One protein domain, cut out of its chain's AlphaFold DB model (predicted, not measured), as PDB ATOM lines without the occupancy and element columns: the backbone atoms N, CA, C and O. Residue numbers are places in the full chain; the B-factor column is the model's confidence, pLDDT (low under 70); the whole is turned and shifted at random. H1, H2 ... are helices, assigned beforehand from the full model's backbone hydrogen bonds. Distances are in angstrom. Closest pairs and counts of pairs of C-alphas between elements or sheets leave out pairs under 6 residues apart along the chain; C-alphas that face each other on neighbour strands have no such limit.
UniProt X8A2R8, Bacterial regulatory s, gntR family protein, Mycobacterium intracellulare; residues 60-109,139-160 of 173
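Overview. This is residues 60 to 109 and 139 to 160 of the 173 residues of the protein "Bacterial regulatory s, gntR family protein" of Mycobacterium intracellulare (UniProt X8A2R8). Two long helices, H1 and H2, joined by a tight link, open from it as a loose V without touching each other. A long stretch with no named element, residues 139 to 156, starts at the open end of the V and runs back towards the linked end, where the short H3 comes near the end of H1. The printed part has 72 residues with three named helices, in the order H1, H2, H3, and no named strand; its class is all helix. It is loose, with a radius of gyration of the C-alphas of 14.2 A and spans of 40 by 28 by 19 A.

Along the chain. Find C-alpha 61 at (-50.052, 42.757, 69.673); from there H1, residues 61 to 83, runs 31.6 A to C-alpha 83 at (-55.773, 46.670, 38.793), with z falling. After four residues, H2, residues 88 to 106, runs 27.0 A from C-alpha 88 at (-49.171, 43.971, 30.732), with z rising. H3, residues 157 to 160, ends at C-alpha 160 at (-56.828, 36.020, 37.237).

Arrangement. Look first at H1 and H2, which are apart. H1 and H3 are close but not clearly touching; their closest C-alphas, those of Ala 83 and Val 159, are 7.3 A apart. H2 and H3 are apart. Every O i to N i+4 pair is within hydrogen-bond range in H1 and H2, while H3 is too short for such a pair.

Size, cuts and confidence. The two C-alphas farthest apart, those of Thr 60 and Asp 88, are 41.5 A apart. Residues 92 to 101, which belong to H2, stand free. Residues 110 to 138 are not printed; across this cut, on the link from H2 to H3, C-alphas 109 and 139 are 14.4 A apart. In the B-factor column of this model, look for pLDDT under 70 at residues 107 to 109 and 139 to 160.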
ATOM      1  N   THR A  60     -48.160  46.645  71.989       85.69
ATOM      2  CA  THR A  60     -49.006  45.466  72.159       85.69
ATOM      3  C   THR A  60     -49.264  44.769  70.824       85.69
ATOM      4  O   THR A  60     -49.213  45.366  69.750       85.69
ATOM      5  N   GLY A  61     -49.616  43.480  70.874       85.00
ATOM      6  CA  GLY A  61     -50.052  42.757  69.673       85.00
ATOM      7  C   GLY A  61     -51.311  43.359  69.034       85.00
ATOM      8  O   GLY A  61     -51.510  43.227  67.826       85.00
ATOM      9  N   ARG A  62     -52.137  44.053  69.828       84.75
ATOM     10  CA  ARG A  62     -53.295  44.797  69.330       84.75
ATOM     11  C   ARG A  62     -52.859  45.997  68.496       84.75
ATOM     12  O   ARG A  62     -53.360  46.131  67.392       84.75
ATOM     13  N   ASP A  63     -51.880  46.775  68.955       84.12
ATOM     14  CA  ASP A  63     -51.367  47.933  68.207       84.12
ATOM     15  C   ASP A  63     -50.845  47.515  66.826       84.12
ATOM     16  O   ASP A  63     -51.170  48.128  65.810       84.12
ATOM     17  N   VAL A  64     -50.097  46.407  66.772       86.81
ATOM     18  CA  VAL A  64     -49.602  45.832  65.510       86.81
ATOM     19  C   VAL A  64     -50.759  45.420  64.600       86.81
ATOM     20  O   VAL A  64     -50.734  45.685  63.400       86.81
ATOM     21  N   THR A  65     -51.779  44.779  65.170       90.31
ATOM     22  CA  THR A  65     -52.955  44.320  64.421       90.31
ATOM     23  C   THR A  65     -53.763  45.497  63.880       90.31
ATOM     24  O   THR A  65     -54.160  45.477  62.719       90.31
ATOM     25  N   ASP A  66     -53.970  46.536  64.683       87.31
ATOM     26  CA  ASP A  66     -54.742  47.717  64.305       87.31
ATOM     27  C   ASP A  66     -54.049  48.472  63.159       87.31
ATOM     28  O   ASP A  66     -54.687  48.790  62.152       87.31
ATOM     29  N   VAL A  67     -52.725  48.663  63.238       89.00
ATOM     30  CA  VAL A  67     -51.935  49.261  62.146       89.00
ATOM     31  C   VAL A  67     -51.995  48.401  60.884       89.00
ATOM     32  O   VAL A  67     -52.259  48.924  59.798       89.00
ATOM     33  N   ALA A  68     -51.804  47.084  61.013       86.81
ATOM     34  CA  ALA A  68     -51.853  46.169  59.877       86.81
ATOM     35  C   ALA A  68     -53.235  46.158  59.203       86.81
ATOM     36  O   ALA A  68     -53.317  46.102  57.978       86.81
ATOM     37  N   ASN A  69     -54.318  46.263  59.974       92.94
ATOM     38  CA  ASN A  69     -55.679  46.322  59.443       92.94
ATOM     39  C   ASN A  69     -55.918  47.599  58.632       92.94
ATOM     40  O   ASN A  69     -56.462  47.529  57.530       92.94
ATOM     41  N   VAL A  70     -55.478  48.756  59.139       94.75
ATOM     42  CA  VAL A  70     -55.576  50.026  58.403       94.75
ATOM     43  C   VAL A  70     -54.772  49.956  57.106       94.75
ATOM     44  O   VAL A  70     -55.282  50.305  56.041       94.75
ATOM     45  N   GLN A  71     -53.539  49.450  57.173       94.81
ATOM     46  CA  GLN A  71     -52.684  49.279  55.998       94.81
ATOM     47  C   GLN A  71     -53.289  48.316  54.976       94.81
ATOM     48  O   GLN A  71     -53.278  48.619  53.787       94.81
ATOM     49  N   ALA A  72     -53.846  47.186  55.417       93.31
ATOM     50  CA  ALA A  72     -54.489  46.216  54.536       93.31
ATOM     51  C   ALA A  72     -55.728  46.804  53.853       93.31
ATOM     52  O   ALA A  72     -55.940  46.567  52.666       93.31
ATOM     53  N   HIS A  73     -56.521  47.595  54.578       94.88
ATOM     54  CA  HIS A  73     -57.707  48.236  54.022       94.88
ATOM     55  C   HIS A  73     -57.344  49.268  52.949       94.88
ATOM     56  O   HIS A  73     -57.814  49.177  51.817       94.88
ATOM     57  N   VAL A  74     -56.447  50.205  53.276       96.25
ATOM     58  CA  VAL A  74     -55.992  51.235  52.329       96.25
ATOM     59  C   VAL A  74     -55.252  50.602  51.151       96.25
ATOM     60  O   VAL A  74     -55.513  50.938  50.000       96.25
ATOM     61  N   GLY A  75     -54.350  49.660  51.424       93.88
ATOM     62  CA  GLY A  75     -53.582  48.960  50.399       93.88
ATOM     63  C   GLY A  75     -54.466  48.156  49.448       93.88
ATOM     64  O   GLY A  75     -54.239  48.192  48.243       93.88
ATOM     65  N   GLY A  76     -55.500  47.485  49.965       94.44
ATOM     66  CA  GLY A  76     -56.466  46.746  49.152       94.44
ATOM     67  C   GLY A  76     -57.250  47.650  48.202       94.44
ATOM     68  O   GLY A  76     -57.347  47.345  47.017       94.44
ATOM     69  N   GLU A  77     -57.737  48.792  48.691       97.19
ATOM     70  CA  GLU A  77     -58.449  49.773  47.863       97.19
ATOM     71  C   GLU A  77     -57.550  50.352  46.759       97.19
ATOM     72  O   GLU A  77     -57.943  50.433  45.595       97.19
ATOM     73  N   LEU A  78     -56.311  50.721  47.102       96.00
ATOM     74  CA  LEU A  78     -55.345  51.223  46.123       96.00
ATOM     75  C   LEU A  78     -54.998  50.160  45.074       96.00
ATOM     76  O   LEU A  78     -54.937  50.476  43.886       96.00
ATOM     77  N   ALA A  79     -54.816  48.906  45.494       94.50
ATOM     78  CA  ALA A  79     -54.549  47.792  44.590       94.50
ATOM     79  C   ALA A  79     -55.730  47.530  43.646       94.50
ATOM     80  O   ALA A  79     -55.517  47.367  42.448       94.50
ATOM     81  N   ALA A  80     -56.967  47.554  44.153       95.12
ATOM     82  CA  ALA A  80     -58.166  47.381  43.337       95.12
ATOM     83  C   ALA A  80     -58.276  48.465  42.251       95.12
ATOM     84  O   ALA A  80     -58.513  48.156  41.085       95.12
ATOM     85  N   ARG A  81     -58.026  49.733  42.604       95.69
ATOM     86  CA  ARG A  81     -58.018  50.845  41.636       95.69
ATOM     87  C   ARG A  81     -56.901  50.727  40.604       95.69
ATOM     88  O   ARG A  81     -57.115  51.048  39.436       95.69
ATOM     89  N   ALA A  82     -55.717  50.293  41.027       95.06
ATOM     90  CA  ALA A  82     -54.588  50.084  40.129       95.06
ATOM     91  C   ALA A  82     -54.858  48.934  39.147       95.06
ATOM     92  O   ALA A  82     -54.550  49.066  37.966       95.06
ATOM     93  N   ALA A  83     -55.492  47.851  39.607       95.12
ATOM     94  CA  ALA A  83     -55.773  46.670  38.793       95.12
ATOM     95  C   ALA A  83     -56.655  46.971  37.570       95.12
ATOM     96  O   ALA A  83     -56.506  46.321  36.543       95.12
ATOM     97  N   VAL A  84     -57.530  47.980  37.644       96.62
ATOM     98  CA  VAL A  84     -58.387  48.390  36.515       96.62
ATOM     99  C   VAL A  84     -57.585  48.994  35.356       96.62
ATOM    100  O   VAL A  84     -58.005  48.894  34.208       96.62
ATOM    101  N   ASN A  85     -56.444  49.627  35.641       95.12
ATOM    102  CA  ASN A  85     -55.691  50.426  34.666       95.12
ATOM    103  C   ASN A  85     -54.279  49.888  34.389       95.12
ATOM    104  O   ASN A  85     -53.515  50.534  33.671       95.12
ATOM    105  N   ILE A  86     -53.902  48.759  34.991       97.44
ATOM    106  CA  ILE A  86     -52.556  48.202  34.860       97.44
ATOM    107  C   ILE A  86     -52.318  47.688  33.436       97.44
ATOM    108  O   ILE A  86     -53.191  47.064  32.835       97.44
ATOM    109  N   THR A  87     -51.129  47.940  32.895       97.69
ATOM    110  CA  THR A  87     -50.709  47.381  31.602       97.69
ATOM    111  C   THR A  87     -49.987  46.045  31.778       97.69
ATOM    112  O   THR A  87     -49.457  45.745  32.849       97.69
ATOM    113  N   ASP A  88     -49.891  45.253  30.708       96.88
ATOM    114  CA  ASP A  88     -49.171  43.971  30.732       96.88
ATOM    115  C   ASP A  88     -47.692  44.122  31.117       96.88
ATOM    116  O   ASP A  88     -47.138  43.278  31.825       96.88
ATOM    117  N   ASP A  89     -47.048  45.208  30.682       97.38
ATOM    118  CA  ASP A  89     -45.652  45.492  31.022       97.38
ATOM    119  C   ASP A  89     -45.490  45.833  32.507       97.38
ATOM    120  O   ASP A  89     -44.600  45.292  33.163       97.38
ATOM    121  N   GLN A  90     -46.396  46.643  33.067       96.50
ATOM    122  CA  GLN A  90     -46.413  46.958  34.500       96.50
ATOM    123  C   GLN A  90     -46.719  45.724  35.351       96.50
ATOM    124  O   GLN A  90     -46.140  45.538  36.421       96.50
ATOM    125  N   LEU A  91     -47.612  44.851  34.881       96.19
ATOM    126  CA  LEU A  91     -47.912  43.594  35.559       96.19
ATOM    127  C   LEU A  91     -46.697  42.659  35.566       96.19
ATOM    128  O   LEU A  91     -46.458  41.972  36.561       96.19
ATOM    129  N   ARG A  92     -45.924  42.624  34.474       97.25
ATOM    130  CA  ARG A  92     -44.685  41.841  34.392       97.25
ATOM    131  C   ARG A  92     -43.642  42.355  35.382       97.25
ATOM    132  O   ARG A  92     -43.139  41.564  36.175       97.25
ATOM    133  N   GLU A  93     -43.408  43.665  35.402       97.25
ATOM    134  CA  GLU A  93     -42.499  44.313  36.355       97.25
ATOM    135  C   GLU A  93     -42.916  44.044  37.812       97.25
ATOM    136  O   GLU A  93     -42.098  43.643  38.639       97.25
ATOM    137  N   LEU A  94     -44.211  44.169  38.130       95.56
ATOM    138  CA  LEU A  94     -44.728  43.884  39.469       95.56
ATOM    139  C   LEU A  94     -44.464  42.430  39.898       95.56
ATOM    140  O   LEU A  94     -44.093  42.183  41.048       95.56
ATOM    141  N   LYS A  95     -44.636  41.465  38.986       96.06
ATOM    142  CA  LYS A  95     -44.347  40.044  39.248       96.06
ATOM    143  C   LYS A  95     -42.859  39.801  39.501       96.06
ATOM    144  O   LYS A  95     -42.520  39.009  40.378       96.06
ATOM    145  N   GLU A  96     -41.979  40.490  38.780       96.94
ATOM    146  CA  GLU A  96     -40.530  40.404  38.993       96.94
ATOM    147  C   GLU A  96     -40.132  40.945  40.372       96.94
ATOM    148  O   GLU A  96     -39.405  40.274  41.108       96.94
ATOM    149  N   ILE A  97     -40.670  42.103  40.768       95.19
ATOM    150  CA  ILE A  97     -40.446  42.681  42.104       95.19
ATOM    151  C   ILE A  97     -40.961  41.736  43.198       95.19
ATOM    152  O   ILE A  97     -40.270  41.504  44.194       95.19
ATOM    153  N   GLN A  98     -42.149  41.153  43.017       92.31
ATOM    154  CA  GLN A  98     -42.715  40.193  43.967       92.31
ATOM    155  C   GLN A  98     -41.811  38.964  44.136       92.31
ATOM    156  O   GLN A  98     -41.538  38.561  45.266       92.31
ATOM    157  N   ALA A  99     -41.298  38.402  43.038       93.25
ATOM    158  CA  ALA A  99     -40.385  37.264  43.088       93.25
ATOM    159  C   ALA A  99     -39.064  37.609  43.800       93.25
ATOM    160  O   ALA A  99     -38.549  36.809  44.581       93.25
ATOM    161  N   GLN A 100     -38.523  38.812  43.581       93.06
ATOM    162  CA  GLN A 100     -37.328  39.284  44.293       93.06
ATOM    163  C   GLN A 100     -37.566  39.389  45.803       93.06
ATOM    164  O   GLN A 100     -36.715  38.962  46.586       93.06
ATOM    165  N   LEU A 101     -38.723  39.915  46.216       88.12
ATOM    166  CA  LEU A 101     -39.101  39.995  47.628       88.12
ATOM    167  C   LEU A 101     -39.232  38.603  48.250       88.12
ATOM    168  O   LEU A 101     -38.652  38.355  49.303       88.12
ATOM    169  N   GLU A 102     -39.953  37.686  47.604       89.00
ATOM    170  CA  GLU A 102     -40.130  36.313  48.097       89.00
ATOM    171  C   GLU A 102     -38.791  35.592  48.282       89.00
ATOM    172  O   GLU A 102     -38.565  34.975  49.323       89.00
ATOM    173  N   ASN A 103     -37.873  35.741  47.325       89.25
ATOM    174  CA  ASN A 103     -36.535  35.161  47.414       89.25
ATOM    175  C   ASN A 103     -35.704  35.762  48.556       89.25
ATOM    176  O   ASN A 103     -34.990  35.028  49.236       89.25
ATOM    177  N   ALA A 104     -35.806  37.074  48.793       86.25
ATOM    178  CA  ALA A 104     -35.098  37.729  49.892       86.25
ATOM    179  C   ALA A 104     -35.571  37.219  51.265       86.25
ATOM    180  O   ALA A 104     -34.747  36.985  52.143       86.25
ATOM    181  N   TYR A 105     -36.876  36.988  51.438       79.06
ATOM    182  CA  TYR A 105     -37.426  36.474  52.699       79.06
ATOM    183  C   TYR A 105     -37.247  34.964  52.889       79.06
ATOM    184  O   TYR A 105     -37.261  34.493  54.021       79.06
ATOM    185  N   ALA A 106     -37.086  34.189  51.815       78.62
ATOM    186  CA  ALA A 106     -36.823  32.753  51.914       78.62
ATOM    187  C   ALA A 106     -35.394  32.431  52.397       78.62
ATOM    188  O   ALA A 106     -35.157  31.328  52.885       78.62
ATOM    189  N   GLY A 107     -34.451  33.371  52.254       64.88
ATOM    190  CA  GLY A 107     -33.056  33.216  52.681       64.88
ATOM    191  C   GLY A 107     -32.783  33.548  54.153       64.88
ATOM    192  O   GLY A 107     -31.734  33.163  54.663       64.88
ATOM    193  N   ASP A 108     -33.711  34.222  54.837       55.53
ATOM    194  CA  ASP A 108     -33.615  34.528  56.265       55.53
ATOM    195  C   ASP A 108     -34.367  33.456  57.075       55.53
ATOM    196  O   ASP A 108     -35.580  33.530  57.290       55.53
ATOM    197  N   GLU A 109     -33.648  32.442  57.567       46.44
ATOM    198  CA  GLU A 109     -34.141  31.582  58.649       46.44
ATOM    199  C   GLU A 109     -34.311  32.439  59.917       46.44
ATOM    200  O   GLU A 109     -33.396  32.610  60.723       46.44
ATOM    201  N   ALA A 139     -31.574  46.798  57.944       33.78
ATOM    202  CA  ALA A 139     -32.387  45.808  57.244       33.78
ATOM    203  C   ALA A 139     -33.068  44.784  58.179       33.78
ATOM    204  O   ALA A 139     -34.071  44.199  57.778       33.78
ATOM    205  N   ASN A 140     -32.592  44.607  59.420       36.38
ATOM    206  CA  ASN A 140     -32.930  43.446  60.259       36.38
ATOM    207  C   ASN A 140     -33.750  43.792  61.521       36.38
ATOM    208  O   ASN A 140     -33.496  43.315  62.627       36.38
ATOM    209  N   HIS A 141     -34.723  44.695  61.381       36.78
ATOM    210  CA  HIS A 141     -35.430  45.270  62.525       36.78
ATOM    211  C   HIS A 141     -36.639  44.421  62.989       36.78
ATOM    212  O   HIS A 141     -37.521  44.118  62.175       36.78
ATOM    213  N   PRO A 142     -36.771  44.116  64.299       36.72
ATOM    214  CA  PRO A 142     -37.697  43.116  64.855       36.72
ATOM    215  C   PRO A 142     -39.183  43.522  64.872       36.72
ATOM    216  O   PRO A 142     -40.021  42.796  65.401       36.72
ATOM    217  N   LEU A 143     -39.545  44.651  64.257       37.94
ATOM    218  CA  LEU A 143     -40.944  45.027  64.020       37.94
ATOM    219  C   LEU A 143     -41.448  44.688  62.612       37.94
ATOM    220  O   LEU A 143     -42.617  44.938  62.317       37.94
ATOM    221  N   ARG A 144     -40.620  44.089  61.744       40.41
ATOM    222  CA  ARG A 144     -41.084  43.602  60.430       40.41
ATOM    223  C   ARG A 144     -41.613  42.168  60.463       40.41
ATOM    224  O   ARG A 144     -42.403  41.785  59.600       40.41
ATOM    225  N   THR A 145     -41.285  41.386  61.484       37.88
ATOM    226  CA  THR A 145     -41.521  39.936  61.474       37.88
ATOM    227  C   THR A 145     -42.896  39.554  62.028       37.88
ATOM    228  O   THR A 145     -43.024  38.851  63.028       37.88
ATOM    229  N   ARG A 146     -43.955  40.029  61.359       37.03
ATOM    230  CA  ARG A 146     -45.247  39.315  61.278       37.03
ATOM    231  C   ARG A 146     -46.191  39.777  60.166       37.03
ATOM    232  O   ARG A 146     -47.316  39.290  60.101       37.03
ATOM    233  N   ILE A 147     -45.726  40.615  59.240       38.12
ATOM    234  CA  ILE A 147     -46.361  40.764  57.919       38.12
ATOM    235  C   ILE A 147     -45.561  39.912  56.916       38.12
ATOM    236  O   ILE A 147     -45.168  40.349  55.845       38.12
ATOM    237  N   GLY A 148     -45.255  38.675  57.315       31.56
ATOM    238  CA  GLY A 148     -44.642  37.658  56.469       31.56
ATOM    239  C   GLY A 148     -45.741  36.807  55.846       31.56
ATOM    240  O   GLY A 148     -46.312  35.945  56.504       31.56
ATOM    241  N   VAL A 149     -46.085  37.128  54.600       36.84
ATOM    242  CA  VAL A 149     -46.531  36.191  53.555       36.84
ATOM    243  C   VAL A 149     -47.466  35.056  54.020       36.84
ATOM    244  O   VAL A 149     -47.125  33.880  54.004       36.84
ATOM    245  N   SER A 150     -48.700  35.381  54.411       34.47
ATOM    246  CA  SER A 150     -49.797  34.387  54.456       34.47
ATOM    247  C   SER A 150     -51.174  34.960  54.108       34.47
ATOM    248  O   SER A 150     -52.196  34.312  54.313       34.47
ATOM    249  N   ARG A 151     -51.231  36.162  53.514       36.84
ATOM    250  CA  ARG A 151     -52.491  36.723  52.993       36.84
ATOM    251  C   ARG A 151     -52.407  37.340  51.591       36.84
ATOM    252  O   ARG A 151     -53.367  37.961  51.158       36.84
ATOM    253  N   HIS A 152     -51.321  37.104  50.847       35.69
ATOM    254  CA  HIS A 152     -51.230  37.502  49.430       35.69
ATOM    255  C   HIS A 152     -51.832  36.483  48.447       35.69
ATOM    256  O   HIS A 152     -52.095  36.833  47.299       35.69
ATOM    257  N   ARG A 153     -52.166  35.258  48.885       37.62
ATOM    258  CA  ARG A 153     -52.797  34.257  48.001       37.62
ATOM    259  C   ARG A 153     -54.237  34.626  47.588       37.62
ATOM    260  O   ARG A 153     -54.744  34.076  46.620       37.62
ATOM    261  N   GLY A 154     -54.889  35.564  48.284       33.19
ATOM    262  CA  GLY A 154     -56.241  36.033  47.942       33.19
ATOM    263  C   GLY A 154     -56.290  37.133  46.875       33.19
ATOM    264  O   GLY A 154     -57.249  37.184  46.115       33.19
ATOM    265  N   LEU A 155     -55.263  37.986  46.782       39.50
ATOM    266  CA  LEU A 155     -55.257  39.133  45.859       39.50
ATOM    267  C   LEU A 155     -54.788  38.759  44.447       39.50
ATOM    268  O   LEU A 155     -55.322  39.289  43.483       39.50
ATOM    269  N   ALA A 156     -53.874  37.793  44.305       37.78
ATOM    270  CA  ALA A 156     -53.482  37.285  42.986       37.78
ATOM    271  C   ALA A 156     -54.630  36.542  42.274       37.78
ATOM    272  O   ALA A 156     -54.725  36.577  41.052       37.78
ATOM    273  N   ARG A 157     -55.545  35.923  43.033       33.38
ATOM    274  CA  ARG A 157     -56.701  35.208  42.474       33.38
ATOM    275  C   ARG A 157     -57.773  36.151  41.915       33.38
ATOM    276  O   ARG A 157     -58.411  35.814  40.931       33.38
ATOM    277  N   ALA A 158     -57.908  37.348  42.489       42.38
ATOM    278  CA  ALA A 158     -58.830  38.377  42.004       42.38
ATOM    279  C   ALA A 158     -58.359  39.076  40.710       42.38
ATOM    280  O   ALA A 158     -59.144  39.781  40.087       42.38
ATOM    281  N   VAL A 159     -57.091  38.902  40.318       44.91
ATOM    282  CA  VAL A 159     -56.544  39.433  39.056       44.91
ATOM    283  C   VAL A 159     -56.663  38.407  37.917       44.91
ATOM    284  O   VAL A 159     -56.826  38.806  36.770       44.91
ATOM    285  N   ASP A 160     -56.640  37.103  38.223       39.22
ATOM    286  CA  ASP A 160     -56.828  36.020  37.237       39.22
ATOM    287  C   ASP A 160     -58.311  35.678  36.986       39.22
ATOM    288  O   ASP A 160     -58.686  35.257  35.892       39.22
TER     289      ASP A 160